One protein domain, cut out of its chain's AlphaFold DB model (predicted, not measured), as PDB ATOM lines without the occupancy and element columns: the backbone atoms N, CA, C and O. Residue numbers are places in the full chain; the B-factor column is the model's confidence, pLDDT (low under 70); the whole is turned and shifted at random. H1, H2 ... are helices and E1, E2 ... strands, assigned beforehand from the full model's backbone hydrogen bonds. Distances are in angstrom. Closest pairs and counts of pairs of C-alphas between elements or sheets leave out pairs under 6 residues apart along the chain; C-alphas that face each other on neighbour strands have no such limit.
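What this domain is: This is residues 23 to 137 of the 218 residues of an uncharacterized protein of Flavobacteriaceae bacterium (UniProt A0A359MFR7). A twisted sheet of four strands has H3 packed slantwise on one face, with short H2 beside H3, and H1 on the opposite face. The sheet, E1 E2 E3 E4 in order, is antiparallel and a meander, each strand the antiparallel neighbour of the one before. The printed 115 residues hold three named helices, then four named strands: a mixed class, with 55 residues, under half, in named elements. The whole is compact, radius of gyration of the C-alphas 13.6 A, spanning 39 by 30 by 21 A.

Where its parts are: Find C-alpha 68 at (206.610, 170.375, 125.817); from there E1 runs 21.2 A to residue 75. E2, residues 87 to 94, spans 23.5 A; E3, residues 106 to 112, 19.2 A; E4, residues 126 to 131, ends at C-alpha 131, (207.658, 158.267, 119.782). H3, residues 53 to 64, spans 16.4 A. H2 is residues 37 to 42; H1, residues 23 to 30, starts at (192.338, 150.423, 118.913).

How they stand to each other: Look at N 71 and O 91 of E1 and E2, 2.8 A; N 92 and O 107 of E2 and E3, 2.8 A; N 128 and O 108 of E3 and E4, 2.8 A. H3 is over E2, at 47 degrees on the local plane, slantwise to the strands; its Ile 57 and Phe 92 have the closest C-alphas, 7.5 A. H2 and H3, a helical hairpin, touch through residues 55 to 59 of H3, closest C-alphas Leu 39 and Ile 56, 6.9 A. H1 is on the opposite face from H3, at a height over the sheet of 9.8 A. In H1, H2 and H3 every O i to N i+4 pair is within hydrogen-bond range.

The domain as a whole: The C-alphas farthest apart, Gly 65 and Gly 116, are 39.7 A apart. The printed part has no cut; the three links between strands are long. Look for pLDDT under 70 at residues 45, 77 to 82 and 118 to 119.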
ATOM      1  N   ASP A  23     191.491 150.596 117.730       89.50
ATOM      2  CA  ASP A  23     192.338 150.423 118.913       89.50
ATOM      3  C   ASP A  23     193.544 149.534 118.606       89.50
ATOM      4  O   ASP A  23     194.674 149.841 118.997       89.50
ATOM      5  N   ASN A  24     193.337 148.461 117.840       87.75
ATOM      6  CA  ASN A  24     194.430 147.614 117.375       87.75
ATOM      7  C   ASN A  24     195.347 148.352 116.391       87.75
ATOM      8  O   ASN A  24     196.566 148.162 116.429       87.75
ATOM      9  N   TRP A  25     194.795 149.206 115.526       88.94
ATOM     10  CA  TRP A  25     195.595 150.035 114.627       88.94
ATOM     11  C   TRP A  25     196.423 151.077 115.391       88.94
ATOM     12  O   TRP A  25     197.628 151.161 115.155       88.94
ATOM     13  N   LEU A  26     195.828 151.790 116.354       92.31
ATOM     14  CA  LEU A  26     196.521 152.762 117.205       92.31
ATOM     15  C   LEU A  26     197.692 152.113 117.936       92.31
ATOM     16  O   LEU A  26     198.805 152.629 117.876       92.31
ATOM     17  N   LYS A  27     197.481 150.935 118.533       92.94
ATOM     18  CA  LYS A  27     198.562 150.188 119.188       92.94
ATOM     19  C   LYS A  27     199.678 149.786 118.235       92.94
ATOM     20  O   LYS A  27     200.853 149.813 118.589       92.94
ATOM     21  N   LYS A  28     199.322 149.414 117.005       90.12
ATOM     22  CA  LYS A  28     200.295 149.026 115.983       90.12
ATOM     23  C   LYS A  28     201.169 150.198 115.535       90.12
ATOM     24  O   LYS A  28     202.355 149.981 115.298       90.12
ATOM     25  N   VAL A  29     200.598 151.395 115.377       89.94
ATOM     26  CA  VAL A  29     201.323 152.560 114.839       89.94
ATOM     27  C   VAL A  29     201.959 153.415 115.938       89.94
ATOM     28  O   VAL A  29     203.089 153.860 115.779       89.94
ATOM     29  N   LEU A  30     201.298 153.599 117.082       94.38
ATOM     30  CA  LEU A  30     201.783 154.435 118.188       94.38
ATOM     31  C   LEU A  30     202.474 153.646 119.311       94.38
ATOM     32  O   LEU A  30     203.151 154.249 120.142       94.38
ATOM     33  N   GLY A  31     202.328 152.319 119.344       94.75
ATOM     34  CA  GLY A  31     202.792 151.474 120.446       94.75
ATOM     35  C   GLY A  31     201.760 151.346 121.570       94.75
ATOM     36  O   GLY A  31     200.576 151.607 121.382       94.75
ATOM     37  N   GLU A  32     202.197 150.916 122.752       95.50
ATOM     38  CA  GLU A  32     201.303 150.825 123.912       95.50
ATOM     39  C   GLU A  32     201.085 152.206 124.559       95.50
ATOM     40  O   GLU A  32     201.986 153.054 124.523       95.50
ATOM     41  N   PRO A  33     199.913 152.441 125.176       96.06
ATOM     42  CA  PRO A  33     199.694 153.601 126.028       96.06
ATOM     43  C   PRO A  33     200.732 153.708 127.146       96.06
ATOM     44  O   PRO A  33     201.204 152.696 127.669       96.06
ATOM     45  N   ILE A  34     201.042 154.933 127.562       95.69
ATOM     46  CA  ILE A  34     201.894 155.134 128.732       95.69
ATOM     47  C   ILE A  34     201.129 154.833 130.015       95.69
ATOM     48  O   ILE A  34     200.025 155.323 130.229       95.69
ATOM     49  N   GLU A  35     201.752 154.058 130.896       94.62
ATOM     50  CA  GLU A  35     201.247 153.832 132.246       94.62
ATOM     51  C   GLU A  35     201.701 154.992 133.142       94.62
ATOM     52  O   GLU A  35     202.883 155.108 133.486       94.62
ATOM     53  N   ASN A  36     200.778 155.887 133.499       95.50
ATOM     54  CA  ASN A  36     201.077 157.024 134.362       95.50
ATOM     55  C   ASN A  36     199.853 157.443 135.185       95.50
ATOM     56  O   ASN A  36     198.886 157.963 134.640       95.50
ATOM     57  N   GLU A  37     199.942 157.298 136.509       94.44
ATOM     58  CA  GLU A  37     198.829 157.565 137.430       94.44
ATOM     59  C   GLU A  37     198.314 159.013 137.362       94.44
ATOM     60  O   GLU A  37     197.114 159.243 137.467       94.44
ATOM     61  N   GLU A  38     199.194 160.000 137.151       94.38
ATOM     62  CA  GLU A  38     198.782 161.407 137.046       94.38
ATOM     63  C   GLU A  38     197.982 161.668 135.766       94.38
ATOM     64  O   GLU A  38     196.959 162.345 135.827       94.38
ATOM     65  N   LEU A  39     198.398 161.098 134.631       94.06
ATOM     66  CA  LEU A  39     197.617 161.159 133.390       94.06
ATOM     67  C   LEU A  39     196.327 160.348 133.492       94.06
ATOM     68  O   LEU A  39     195.290 160.790 133.009       94.06
ATOM     69  N   ASP A  40     196.369 159.190 134.144       92.00
ATOM     70  CA  ASP A  40     195.196 158.337 134.301       92.00
ATOM     71  C   ASP A  40     194.102 159.019 135.123       92.00
ATOM     72  O   ASP A  40     192.931 158.939 134.760       92.00
ATOM     73  N   LEU A  41     194.489 159.710 136.200       91.12
ATOM     74  CA  LEU A  41     193.585 160.509 137.027       91.12
ATOM     75  C   LEU A  41     193.100 161.767 136.308       91.12
ATOM     76  O   LEU A  41     191.937 162.138 136.447       91.12
ATOM     77  N   LEU A  42     193.980 162.428 135.551       91.56
ATOM     78  CA  LEU A  42     193.632 163.619 134.776       91.56
ATOM     79  C   LEU A  42     192.564 163.312 133.718       91.56
ATOM     80  O   LEU A  42     191.676 164.128 133.485       91.56
ATOM     81  N   LEU A  43     192.649 162.138 133.091       90.12
ATOM     82  CA  LEU A  43     191.844 161.768 131.929       90.12
ATOM     83  C   LEU A  43     190.664 160.842 132.271       90.12
ATOM     84  O   LEU A  43     190.076 160.261 131.363       90.12
ATOM     85  N   ASP A  44     190.268 160.705 133.542       84.31
ATOM     86  CA  ASP A  44     189.232 159.753 134.004       84.31
ATOM     87  C   ASP A  44     187.772 160.091 133.597       84.31
ATOM     88  O   ASP A  44     186.815 159.618 134.205       84.31
ATOM     89  N   GLY A  45     187.574 160.864 132.524       65.44
ATOM     90  CA  GLY A  45     186.326 160.857 131.747       65.44
ATOM     91  C   GLY A  45     185.415 162.082 131.849       65.44
ATOM     92  O   GLY A  45     184.408 162.109 131.146       65.44
ATOM     93  N   ASP A  46     185.759 163.096 132.648       73.50
ATOM     94  CA  ASP A  46     184.941 164.320 132.783       73.50
ATOM     95  C   ASP A  46     185.505 165.544 132.040       73.50
ATOM     96  O   ASP A  46     184.846 166.586 131.973       73.50
ATOM     97  N   THR A  47     186.693 165.424 131.446       82.25
ATOM     98  CA  THR A  47     187.370 166.529 130.761       82.25
ATOM     99  C   THR A  47     187.673 166.140 129.324       82.25
ATOM    100  O   THR A  47     188.220 165.069 129.067       82.25
ATOM    101  N   TRP A  48     187.325 167.024 128.391       86.94
ATOM    102  CA  TRP A  48     187.667 166.847 126.985       86.94
ATOM    103  C   TRP A  48     189.176 166.994 126.799       86.94
ATOM    104  O   TRP A  48     189.837 167.725 127.548       86.94
ATOM    105  N   LEU A  49     189.735 166.353 125.772       90.12
ATOM    106  CA  LEU A  49     191.174 166.416 125.519       90.12
ATOM    107  C   LEU A  49     191.671 167.862 125.357       90.12
ATOM    108  O   LEU A  49     192.697 168.229 125.921       90.12
ATOM    109  N   ASN A  50     190.910 168.700 124.651       87.06
ATOM    110  CA  ASN A  50     191.257 170.103 124.418       87.06
ATOM    111  C   ASN A  50     191.227 170.963 125.692       87.06
ATOM    112  O   ASN A  50     191.860 172.013 125.725       87.06
ATOM    113  N   ASP A  51     190.473 170.541 126.706       90.50
ATOM    114  CA  ASP A  51     190.368 171.241 127.986       90.50
ATOM    115  C   ASP A  51     191.441 170.763 128.982       90.50
ATOM    116  O   ASP A  51     191.593 171.371 130.034       90.50
ATOM    117  N   SER A  52     192.185 169.698 128.647       92.88
ATOM    118  CA  SER A  52     193.246 169.105 129.480       92.88
ATOM    119  C   SER A  52     194.662 169.373 128.949       92.88
ATOM    120  O   SER A  52     195.625 168.770 129.424       92.88
ATOM    121  N   GLU A  53     194.809 170.213 127.918       94.44
ATOM    122  CA  GLU A  53     196.076 170.426 127.201       94.44
ATOM    123  C   GLU A  53     197.212 170.881 128.136       94.44
ATOM    124  O   GLU A  53     198.294 170.282 128.141       94.44
ATOM    125  N   ASP A  54     196.961 171.907 128.951       95.44
ATOM    126  CA  ASP A  54     197.957 172.499 129.853       95.44
ATOM    127  C   ASP A  54     198.372 171.517 130.963       95.44
ATOM    128  O   ASP A  54     199.549 171.426 131.342       95.44
ATOM    129  N   GLU A  55     197.419 170.746 131.482       95.56
ATOM    130  CA  GLU A  55     197.648 169.718 132.489       95.56
ATOM    131  C   GLU A  55     198.456 168.548 131.918       95.56
ATOM    132  O   GLU A  55     199.423 168.116 132.554       95.56
ATOM    133  N   ILE A  56     198.147 168.084 130.701       96.38
ATOM    134  CA  ILE A  56     198.931 167.048 130.013       96.38
ATOM    135  C   ILE A  56     200.366 167.538 129.814       96.38
ATOM    136  O   ILE A  56     201.306 166.835 130.189       96.38
ATOM    137  N   ILE A  57     200.561 168.756 129.296       97.06
ATOM    138  CA  ILE A  57     201.895 169.352 129.122       97.06
ATOM    139  C   ILE A  57     202.643 169.401 130.457       97.06
ATOM    140  O   ILE A  57     203.832 169.082 130.516       97.06
ATOM    141  N   THR A  58     201.964 169.766 131.545       97.25
ATOM    142  CA  THR A  58     202.562 169.807 132.885       97.25
ATOM    143  C   THR A  58     203.071 168.434 133.319       97.25
ATOM    144  O   THR A  58     204.199 168.328 133.815       97.25
ATOM    145  N   VAL A  59     202.286 167.379 133.096       97.31
ATOM    146  CA  VAL A  59     202.690 166.009 133.435       97.31
ATOM    147  C   VAL A  59     203.815 165.519 132.517       97.31
ATOM    148  O   VAL A  59     204.809 164.992 133.015       97.31
ATOM    149  N   LEU A  60     203.746 165.766 131.206       97.12
ATOM    150  CA  LEU A  60     204.809 165.398 130.258       97.12
ATOM    151  C   LEU A  60     206.141 166.089 130.586       97.12
ATOM    152  O   LEU A  60     207.187 165.439 130.604       97.12
ATOM    153  N   ASN A  61     206.107 167.375 130.950       97.19
ATOM    154  CA  ASN A  61     207.293 168.111 131.399       97.19
ATOM    155  C   ASN A  61     207.947 167.460 132.624       97.19
ATOM    156  O   ASN A  61     209.171 167.452 132.757       97.19
ATOM    157  N   LYS A  62     207.136 166.913 133.534       96.69
ATOM    158  CA  LYS A  62     207.612 166.212 134.729       96.69
ATOM    159  C   LYS A  62     208.184 164.833 134.400       96.69
ATOM    160  O   LYS A  62     209.201 164.469 134.987       96.69
ATOM    161  N   ILE A  63     207.547 164.085 133.495       95.31
ATOM    162  CA  ILE A  63     208.004 162.756 133.056       95.31
ATOM    163  C   ILE A  63     209.373 162.866 132.376       95.31
ATOM    164  O   ILE A  63     210.294 162.125 132.714       95.31
ATOM    165  N   GLU A  64     209.518 163.812 131.451       95.38
ATOM    166  CA  GLU A  64     210.681 163.886 130.562       95.38
ATOM    167  C   GLU A  64     211.779 164.839 131.047       95.38
ATOM    168  O   GLU A  64     212.933 164.715 130.635       95.38
ATOM    169  N   GLY A  65     211.444 165.797 131.918       94.25
ATOM    170  CA  GLY A  65     212.362 166.856 132.350       94.25
ATOM    171  C   GLY A  65     212.649 167.914 131.276       94.25
ATOM    172  O   GLY A  65     213.503 168.776 131.484       94.25
ATOM    173  N   ASP A  66     211.932 167.863 130.155       93.88
ATOM    174  CA  ASP A  66     212.015 168.791 129.027       93.88
ATOM    175  C   ASP A  66     210.752 169.670 128.965       93.88
ATOM    176  O   ASP A  66     209.760 169.392 129.631       93.88
ATOM    177  N   LYS A  67     210.778 170.753 128.177       96.12
ATOM    178  CA  LYS A  67     209.578 171.567 127.916       96.12
ATOM    179  C   LYS A  67     208.839 171.054 126.688       96.12
ATOM    180  O   LYS A  67     209.442 170.981 125.618       96.12
ATOM    181  N   TYR A  68     207.546 170.811 126.843       96.88
ATOM    182  CA  TYR A  68     206.610 170.375 125.817       96.88
ATOM    183  C   TYR A  68     205.630 171.479 125.434       96.88
ATOM    184  O   TYR A  68     205.355 172.393 126.213       96.88
ATOM    185  N   GLU A  69     205.101 171.355 124.224       95.44
ATOM    186  CA  GLU A  69     203.997 172.142 123.685       95.44
ATOM    187  C   GLU A  69     203.050 171.244 122.883       95.44
ATOM    188  O   GLU A  69     203.443 170.170 122.416       95.44
ATOM    189  N   ALA A  70     201.806 171.690 122.713       93.75
ATOM    190  CA  ALA A  70     200.866 171.070 121.793       93.75
ATOM    191  C   ALA A  70     201.121 171.563 120.360       93.75
ATOM    192  O   ALA A  70     201.096 172.760 120.082       93.75
ATOM    193  N   ALA A  71     201.339 170.631 119.434       87.38
ATOM    194  CA  ALA A  71     201.647 170.939 118.040       87.38
ATOM    195  C   ALA A  71     200.406 170.927 117.132       87.38
ATOM    196  O   ALA A  71     200.312 171.698 116.176       87.38
ATOM    197  N   THR A  72     199.445 170.036 117.395       83.81
ATOM    198  CA  THR A  72     198.229 169.899 116.579       83.81
ATOM    199  C   THR A  72     197.099 169.276 117.385       83.81
ATOM    200  O   THR A  72     197.358 168.401 118.203       83.81
ATOM    201  N   LEU A  73     195.863 169.698 117.112       81.06
ATOM    202  CA  LEU A  73     194.624 169.094 117.608       81.06
ATOM    203  C   LEU A  73     193.681 168.888 116.419       81.06
ATOM    204  O   LEU A  73     193.389 169.838 115.673       81.06
ATOM    205  N   ARG A  74     193.230 167.652 116.198       80.56
ATOM    206  CA  ARG A  74     192.435 167.260 115.023       80.56
ATOM    207  C   ARG A  74     191.434 166.159 115.358       80.56
ATOM    208  O   ARG A  74     191.569 165.465 116.354       80.56
ATOM    209  N   ASN A  75     190.431 166.017 114.498       72.12
ATOM    210  CA  ASN A  75     189.409 164.979 114.575       72.12
ATOM    211  C   ASN A  75     189.372 164.227 113.240       72.12
ATOM    212  O   ASN A  75     189.365 164.870 112.186       72.12
ATOM    213  N   THR A  76     189.341 162.900 113.305       73.00
ATOM    214  CA  THR A  76     189.293 162.005 112.142       73.00
ATOM    215  C   THR A  76     187.920 161.988 111.451       73.00
ATOM    216  O   THR A  76     187.827 161.628 110.281       73.00
ATOM    217  N   CYS A  77     186.858 162.498 112.093       60.59
ATOM    218  CA  CYS A  77     185.486 162.562 111.554       60.59
ATOM    219  C   CYS A  77     185.331 163.316 110.224       60.59
ATOM    220  O   CYS A  77     184.318 163.201 109.536       60.59
ATOM    221  N   LYS A  78     186.319 164.134 109.854       56.31
ATOM    222  CA  LYS A  78     186.272 164.960 108.641       56.31
ATOM    223  C   LYS A  78     186.905 164.305 107.418       56.31
ATOM    224  O   LYS A  78     186.814 164.894 106.343       56.31
ATOM    225  N   ASN A  79     187.524 163.139 107.571       54.94
ATOM    226  CA  ASN A  79     188.472 162.629 106.585       54.94
ATOM    227  C   ASN A  79     188.065 161.308 105.908       54.94
ATOM    228  O   ASN A  79     188.883 160.747 105.195       54.94
ATOM    229  N   GLU A  80     186.809 160.850 106.038       53.19
ATOM    230  CA  GLU A  80     186.344 159.572 105.447       53.19
ATOM    231  C   GLU A  80     187.337 158.421 105.711       53.19
ATOM    232  O   GLU A  80     187.812 157.763 104.787       53.19
ATOM    233  N   ASN A  81     187.685 158.197 106.980       63.25
ATOM    234  CA  ASN A  81     188.525 157.061 107.345       63.25
ATOM    235  C   ASN A  81     187.729 155.751 107.368       63.25
ATOM    236  O   ASN A  81     186.528 155.725 107.636       63.25
ATOM    237  N   ASP A  82     188.438 154.649 107.134       68.06
ATOM    238  CA  ASP A  82     187.885 153.299 107.201       68.06
ATOM    239  C   ASP A  82     187.828 152.756 108.645       68.06
ATOM    240  O   ASP A  82     187.649 151.553 108.821       68.06
ATOM    241  N   PHE A  83     188.016 153.564 109.699       74.75
ATOM    242  CA  PHE A  83     187.984 153.040 111.070       74.75
ATOM    243  C   PHE A  83     186.569 152.632 111.494       74.75
ATOM    244  O   PHE A  83     185.563 153.172 111.038       74.75
ATOM    245  N   ASP A  84     186.485 151.673 112.414       76.81
ATOM    246  CA  ASP A  84     185.221 151.279 113.049       76.81
ATOM    247  C   ASP A  84     184.615 152.386 113.931       76.81
ATOM    248  O   ASP A  84     183.438 152.328 114.300       76.81
ATOM    249  N   SER A  85     185.420 153.398 114.266       80.81
ATOM    250  CA  SER A  85     185.068 154.510 115.132       80.81
ATOM    251  C   SER A  85     186.030 155.691 114.969       80.81
ATOM    252  O   SER A  85     187.237 155.530 114.789       80.81
ATOM    253  N   GLU A  86     185.484 156.901 115.075       86.94
ATOM    254  CA  GLU A  86     186.245 158.152 115.014       86.94
ATOM    255  C   GLU A  86     187.032 158.401 116.311       86.94
ATOM    256  O   GLU A  86     186.805 157.768 117.347       86.94
ATOM    257  N   PHE A  87     187.962 159.350 116.268       89.00
ATOM    258  CA  PHE A  87     188.700 159.832 117.432       89.00
ATOM    259  C   PHE A  87     189.272 161.234 117.201       89.00
ATOM    260  O   PHE A  87     189.564 161.637 116.069       89.00
ATOM    261  N   ILE A  88     189.458 161.966 118.295       90.62
ATOM    262  CA  ILE A  88     190.247 163.198 118.339       90.62
ATOM    263  C   ILE A  88     191.672 162.822 118.724       90.62
ATOM    264  O   ILE A  88     191.885 161.917 119.528       90.62
ATOM    265  N   PHE A  89     192.657 163.510 118.157       93.12
ATOM    266  CA  PHE A  89     194.037 163.369 118.590       93.12
ATOM    267  C   PHE A  89     194.719 164.714 118.793       93.12
ATOM    268  O   PHE A  89     194.435 165.691 118.089       93.12
ATOM    269  N   GLN A  90     195.663 164.725 119.728       95.06
ATOM    270  CA  GLN A  90     196.549 165.845 119.996       95.06
ATOM    271  C   GLN A  90     197.998 165.374 120.062       95.06
ATOM    272  O   GLN A  90     198.305 164.399 120.745       95.06
ATOM    273  N   VAL A  91     198.888 166.063 119.348       95.25
ATOM    274  CA  VAL A  91     200.327 165.759 119.354       95.25
ATOM    275  C   VAL A  91     201.041 166.729 120.281       95.25
ATOM    276  O   VAL A  91     200.870 167.942 120.151       95.25
ATOM    277  N   PHE A  92     201.880 166.195 121.162       96.25
ATOM    278  CA  PHE A  92     202.732 166.948 122.073       96.25
ATOM    279  C   PHE A  92     204.196 166.683 121.742       96.25
ATOM    280  O   PHE A  92     204.618 165.529 121.639       96.25
ATOM    281  N   THR A  93     204.985 167.744 121.598       96.06
ATOM    282  CA  THR A  93     206.406 167.640 121.243       96.06
ATOM    283  C   THR A  93     207.278 168.545 122.098       96.06
ATOM    284  O   THR A  93     206.791 169.564 122.593       96.06
ATOM    285  N   PRO A  94     208.580 168.243 122.235       95.75
ATOM    286  CA  PRO A  94     209.520 169.178 122.834       95.75
ATOM    287  C   PRO A  94     209.545 170.519 122.079       95.75
ATOM    288  O   PRO A  94     209.665 170.535 120.854       95.75
ATOM    289  N   VAL A  95     209.549 171.641 122.805       92.56
ATOM    290  CA  VAL A  95     209.534 173.025 122.258       92.56
ATOM    291  C   VAL A  95     210.715 173.321 121.318       92.56
ATOM    292  O   VAL A  95     210.691 174.240 120.507       92.56
ATOM    293  N   VAL A  96     211.797 172.552 121.419       83.88
ATOM    294  CA  VAL A  96     212.975 172.704 120.549       83.88
ATOM    295  C   VAL A  96     212.794 172.090 119.154       83.88
ATOM    296  O   VAL A  96     213.700 172.197 118.326       83.88
ATOM    297  N   SER A  97     211.665 171.431 118.884       78.81
ATOM    298  CA  SER A  97     211.415 170.786 117.600       78.81
ATOM    299  C   SER A  97     210.915 171.770 116.550       78.81
ATOM    300  O   SER A  97     209.908 172.437 116.741       78.81
ATOM    301  N   ALA A  98     211.592 171.828 115.402       75.12
ATOM    302  CA  ALA A  98     211.138 172.638 114.268       75.12
ATOM    303  C   ALA A  98     209.944 172.011 113.524       75.12
ATOM    304  O   ALA A  98     209.185 172.722 112.870       75.12
ATOM    305  N   ASP A  99     209.804 170.686 113.604       83.69
ATOM    306  CA  ASP A  99     208.732 169.913 112.981       83.69
ATOM    307  C   ASP A  99     208.294 168.809 113.949       83.69
ATOM    308  O   ASP A  99     209.130 168.059 114.464       83.69
ATOM    309  N   HIS A 100     206.997 168.732 114.236       83.06
ATOM    310  CA  HIS A 100     206.452 167.754 115.174       83.06
ATOM    311  C   HIS A 100     206.416 166.341 114.581       83.06
ATOM    312  O   HIS A 100     206.503 165.364 115.321       83.06
ATOM    313  N   LEU A 101     206.354 166.215 113.251       86.44
ATOM    314  CA  LEU A 101     206.294 164.923 112.566       86.44
ATOM    315  C   LEU A 101     207.602 164.140 112.712       86.44
ATOM    316  O   LEU A 101     207.581 162.924 112.881       86.44
ATOM    317  N   TYR A 102     208.733 164.842 112.695       86.12
ATOM    318  CA  TYR A 102     210.074 164.260 112.827       86.12
ATOM    319  C   TYR A 102     210.685 164.489 114.215       86.12
ATOM    320  O   TYR A 102     211.884 164.270 114.411       86.12
ATOM    321  N   SER A 103     209.885 164.973 115.170       91.00
ATOM    322  CA  SER A 103     210.354 165.180 116.533       91.00
ATOM    323  C   SER A 103     210.523 163.857 117.264       91.00
ATOM    324  O   SER A 103     209.719 162.937 117.101       91.00
ATOM    325  N   ARG A 104     211.554 163.808 118.111       92.88
ATOM    326  CA  ARG A 104     211.764 162.714 119.058       92.88
ATOM    327  C   ARG A 104     211.036 162.996 120.356       92.88
ATOM    328  O   ARG A 104     210.874 164.155 120.731       92.88
ATOM    329  N   LYS A 105     210.723 161.920 121.080       94.81
ATOM    330  CA  LYS A 105     209.946 161.964 122.321       94.81
ATOM    331  C   LYS A 105     208.578 162.622 122.124       94.81
ATOM    332  O   LYS A 105     208.082 163.331 122.985       94.81
ATOM    333  N   THR A 106     207.971 162.398 120.969       95.19
ATOM    334  CA  THR A 106     206.617 162.860 120.681       95.19
ATOM    335  C   THR A 106     205.612 162.016 121.452       95.19
ATOM    336  O   THR A 106     205.749 160.795 121.514       95.19
ATOM    337  N   TYR A 107     204.581 162.654 121.994       97.06
ATOM    338  CA  TYR A 107     203.424 161.976 122.570       97.06
ATOM    339  C   TYR A 107     202.184 162.284 121.748       97.06
ATOM    340  O   TYR A 107     202.054 163.369 121.180       97.06
ATOM    341  N   VAL A 108     201.261 161.332 121.700       96.56
ATOM    342  CA  VAL A 108     199.967 161.506 121.040       96.56
ATOM    343  C   VAL A 108     198.879 161.128 122.030       96.56
ATOM    344  O   VAL A 108     198.822 159.984 122.472       96.56
ATOM    345  N   ALA A 109     198.024 162.077 122.390       96.62
ATOM    346  CA  ALA A 109     196.804 161.785 123.129       96.62
ATOM    347  C   ALA A 109     195.673 161.497 122.144       96.62
ATOM    348  O   ALA A 109     195.494 162.243 121.184       96.62
ATOM    349  N   ILE A 110     194.927 160.425 122.385       94.44
ATOM    350  CA  ILE A 110     193.792 159.982 121.580       94.44
ATOM    351  C   ILE A 110     192.550 159.980 122.453       94.44
ATOM    352  O   ILE A 110     192.518 159.285 123.463       94.44
ATOM    353  N   GLU A 111     191.517 160.699 122.038       93.31
ATOM    354  CA  GLU A 111     190.195 160.671 122.653       93.31
ATOM    355  C   GLU A 111     189.227 159.906 121.728       93.31
ATOM    356  O   GLU A 111     188.826 160.425 120.679       93.31
ATOM    357  N   PRO A 112     188.898 158.639 122.044       90.94
ATOM    358  CA  PRO A 112     188.100 157.783 121.176       90.94
ATOM    359  C   PRO A 112     186.627 158.196 121.175       90.94
ATOM    360  O   PRO A 112     186.040 158.412 122.231       90.94
ATOM    361  N   HIS A 113     185.980 158.223 120.015       87.62
ATOM    362  CA  HIS A 113     184.528 158.366 119.944       87.62
ATOM    363  C   HIS A 113     183.851 157.036 120.321       87.62
ATOM    364  O   HIS A 113     184.253 155.965 119.855       87.62
ATOM    365  N   LEU A 114     182.806 157.089 121.151       85.44
ATOM    366  CA  LEU A 114     182.070 155.909 121.633       85.44
ATOM    367  C   LEU A 114     180.855 155.556 120.751       85.44
ATOM    368  O   LEU A 114     180.015 154.740 121.132       85.44
ATOM    369  N   GLY A 115     180.750 156.175 119.573       80.12
ATOM    370  CA  GLY A 115     179.630 156.030 118.641       80.12
ATOM    371  C   GLY A 115     178.501 157.034 118.900       80.12
ATOM    372  O   GLY A 115     178.509 157.772 119.878       80.12
ATOM    373  N   GLY A 116     177.506 157.087 118.015       78.00
ATOM    374  CA  GLY A 116     176.391 158.034 118.146       78.00
ATOM    375  C   GLY A 116     176.649 159.373 117.447       78.00
ATOM    376  O   GLY A 116     177.065 159.374 116.294       78.00
ATOM    377  N   ASP A 117     176.315 160.496 118.094       76.38
ATOM    378  CA  ASP A 117     176.469 161.829 117.487       76.38
ATOM    379  C   ASP A 117     177.953 162.240 117.475       76.38
ATOM    380  O   ASP A 117     178.484 162.488 118.554       76.38
ATOM    381  N   PRO A 118     178.590 162.414 116.299       63.41
ATOM    382  CA  PRO A 118     180.019 162.738 116.171       63.41
ATOM    383  C   PRO A 118     180.424 164.081 116.805       63.41
ATOM    384  O   PRO A 118     181.609 164.397 116.939       63.41
ATOM    385  N   ARG A 119     179.448 164.910 117.200       68.69
ATOM    386  CA  ARG A 119     179.665 166.175 117.921       68.69
ATOM    387  C   ARG A 119     179.779 165.994 119.440       68.69
ATOM    388  O   ARG A 119     179.925 166.992 120.139       68.69
ATOM    389  N   GLY A 120     179.677 164.771 119.958       72.19
ATOM    390  CA  GLY A 120     179.762 164.456 121.384       72.19
ATOM    391  C   GLY A 120     180.098 162.984 121.623       72.19
ATOM    392  O   GLY A 120     180.554 162.311 120.721       72.19
ATOM    393  N   ASN A 121     179.880 162.484 122.841       85.06
ATOM    394  CA  ASN A 121     180.097 161.072 123.205       85.06
ATOM    395  C   ASN A 121     181.521 160.539 122.945       85.06
ATOM    396  O   ASN A 121     181.718 159.431 122.439       85.06
ATOM    397  N   TYR A 122     182.512 161.341 123.317       86.38
ATOM    398  CA  TYR A 122     183.899 160.909 123.386       86.38
ATOM    399  C   TYR A 122     184.156 160.200 124.718       86.38
ATOM    400  O   TYR A 122     183.528 160.496 125.735       86.38
ATOM    401  N   GLY A 123     185.009 159.185 124.670       88.00
ATOM    402  CA  GLY A 123     185.457 158.434 125.827       88.00
ATOM    403  C   GLY A 123     186.704 159.050 126.438       88.00
ATOM    404  O   GLY A 123     187.219 160.063 125.980       88.00
ATOM    405  N   ARG A 124     187.226 158.381 127.463       91.06
ATOM    406  CA  ARG A 124     188.473 158.770 128.119       91.06
ATOM    407  C   ARG A 124     189.631 158.860 127.121       91.06
ATOM    408  O   ARG A 124     189.883 157.908 126.379       91.06
ATOM    409  N   ALA A 125     190.373 159.964 127.180       93.50
ATOM    410  CA  ALA A 125     191.601 160.114 126.419       93.50
ATOM    411  C   ALA A 125     192.718 159.191 126.935       93.50
ATOM    412  O   ALA A 125     192.827 158.888 128.127       93.50
ATOM    413  N   VAL A 126     193.568 158.749 126.013       94.69
ATOM    414  CA  VAL A 126     194.684 157.834 126.252       94.69
ATOM    415  C   VAL A 126     195.936 158.411 125.609       94.69
ATOM    416  O   VAL A 126     195.901 158.812 124.448       94.69
ATOM    417  N   VAL A 127     197.047 158.450 126.343       96.75
ATOM    418  CA  VAL A 127     198.317 158.999 125.847       96.75
ATOM    419  C   VAL A 127     199.245 157.870 125.401       96.75
ATOM    420  O   VAL A 127     199.454 156.904 126.129       96.75
ATOM    421  N   TYR A 128     199.821 158.013 124.212       97.38
ATOM    422  CA  TYR A 128     200.800 157.107 123.612       97.38
ATOM    423  C   TYR A 128     202.167 157.790 123.497       97.38
ATOM    424  O   TYR A 128     202.239 159.001 123.268       97.38
ATOM    425  N   GLY A 129     203.243 157.009 123.609       95.19
ATOM    426  CA  GLY A 129     204.627 157.453 123.412       95.19
ATOM    427  C   GLY A 129     205.589 156.987 124.511       95.19
ATOM    428  O   GLY A 129     205.241 156.108 125.290       95.19
ATOM    429  N   PRO A 130     206.814 157.538 124.586       95.25
ATOM    430  CA  PRO A 130     207.411 158.476 123.633       95.25
ATOM    431  C   PRO A 130     207.654 157.849 122.248       95.25
ATOM    432  O   PRO A 130     208.040 156.688 122.135       95.25
ATOM    433  N   ILE A 131     207.475 158.644 121.192       94.25
ATOM    434  CA  ILE A 131     207.658 158.267 119.782       94.25
ATOM    435  C   ILE A 131     208.865 159.020 119.209       94.25
ATOM    436  O   ILE A 131     208.990 160.233 119.377       94.25
ATOM    437  N   ASP A 132     209.757 158.311 118.515       89.62
ATOM    438  CA  ASP A 132     210.978 158.902 117.944       89.62
ATOM    439  C   ASP A 132     210.748 159.674 116.637       89.62
ATOM    440  O   ASP A 132     211.511 160.587 116.325       89.62
ATOM    441  N   SER A 133     209.743 159.282 115.853       88.25
ATOM    442  CA  SER A 133     209.377 159.934 114.595       88.25
ATOM    443  C   SER A 133     207.949 159.556 114.226       88.25
ATOM    444  O   SER A 133     207.697 158.454 113.736       88.25
ATOM    445  N   LEU A 134     207.000 160.463 114.463       87.75
ATOM    446  CA  LEU A 134     205.592 160.230 114.134       87.75
ATOM    447  C   LEU A 134     205.408 160.024 112.621       87.75
ATOM    448  O   LEU A 134     204.566 159.237 112.197       87.75
ATOM    449  N   ALA A 135     206.280 160.631 111.817       84.06
ATOM    450  CA  ALA A 135     206.348 160.458 110.376       84.06
ATOM    451  C   ALA A 135     206.569 159.002 109.917       84.06
ATOM    452  O   ALA A 135     206.117 158.616 108.838       84.06
ATOM    453  N   GLU A 136     207.255 158.193 110.727       82.94
ATOM    454  CA  GLU A 136     207.643 156.817 110.391       82.94
ATOM    455  C   GLU A 136     206.700 155.759 110.986       82.94
ATOM    456  O   GLU A 136     206.822 154.576 110.672       82.94
ATOM    457  N   THR A 137     205.738 156.173 111.816       82.69
ATOM    458  CA  THR A 137     204.798 155.265 112.503       82.69
ATOM    459  C   THR A 137     203.707 154.694 111.599       82.69
ATOM    460  O   THR A 137     203.147 153.639 111.890       82.69
TER     461      THR A 137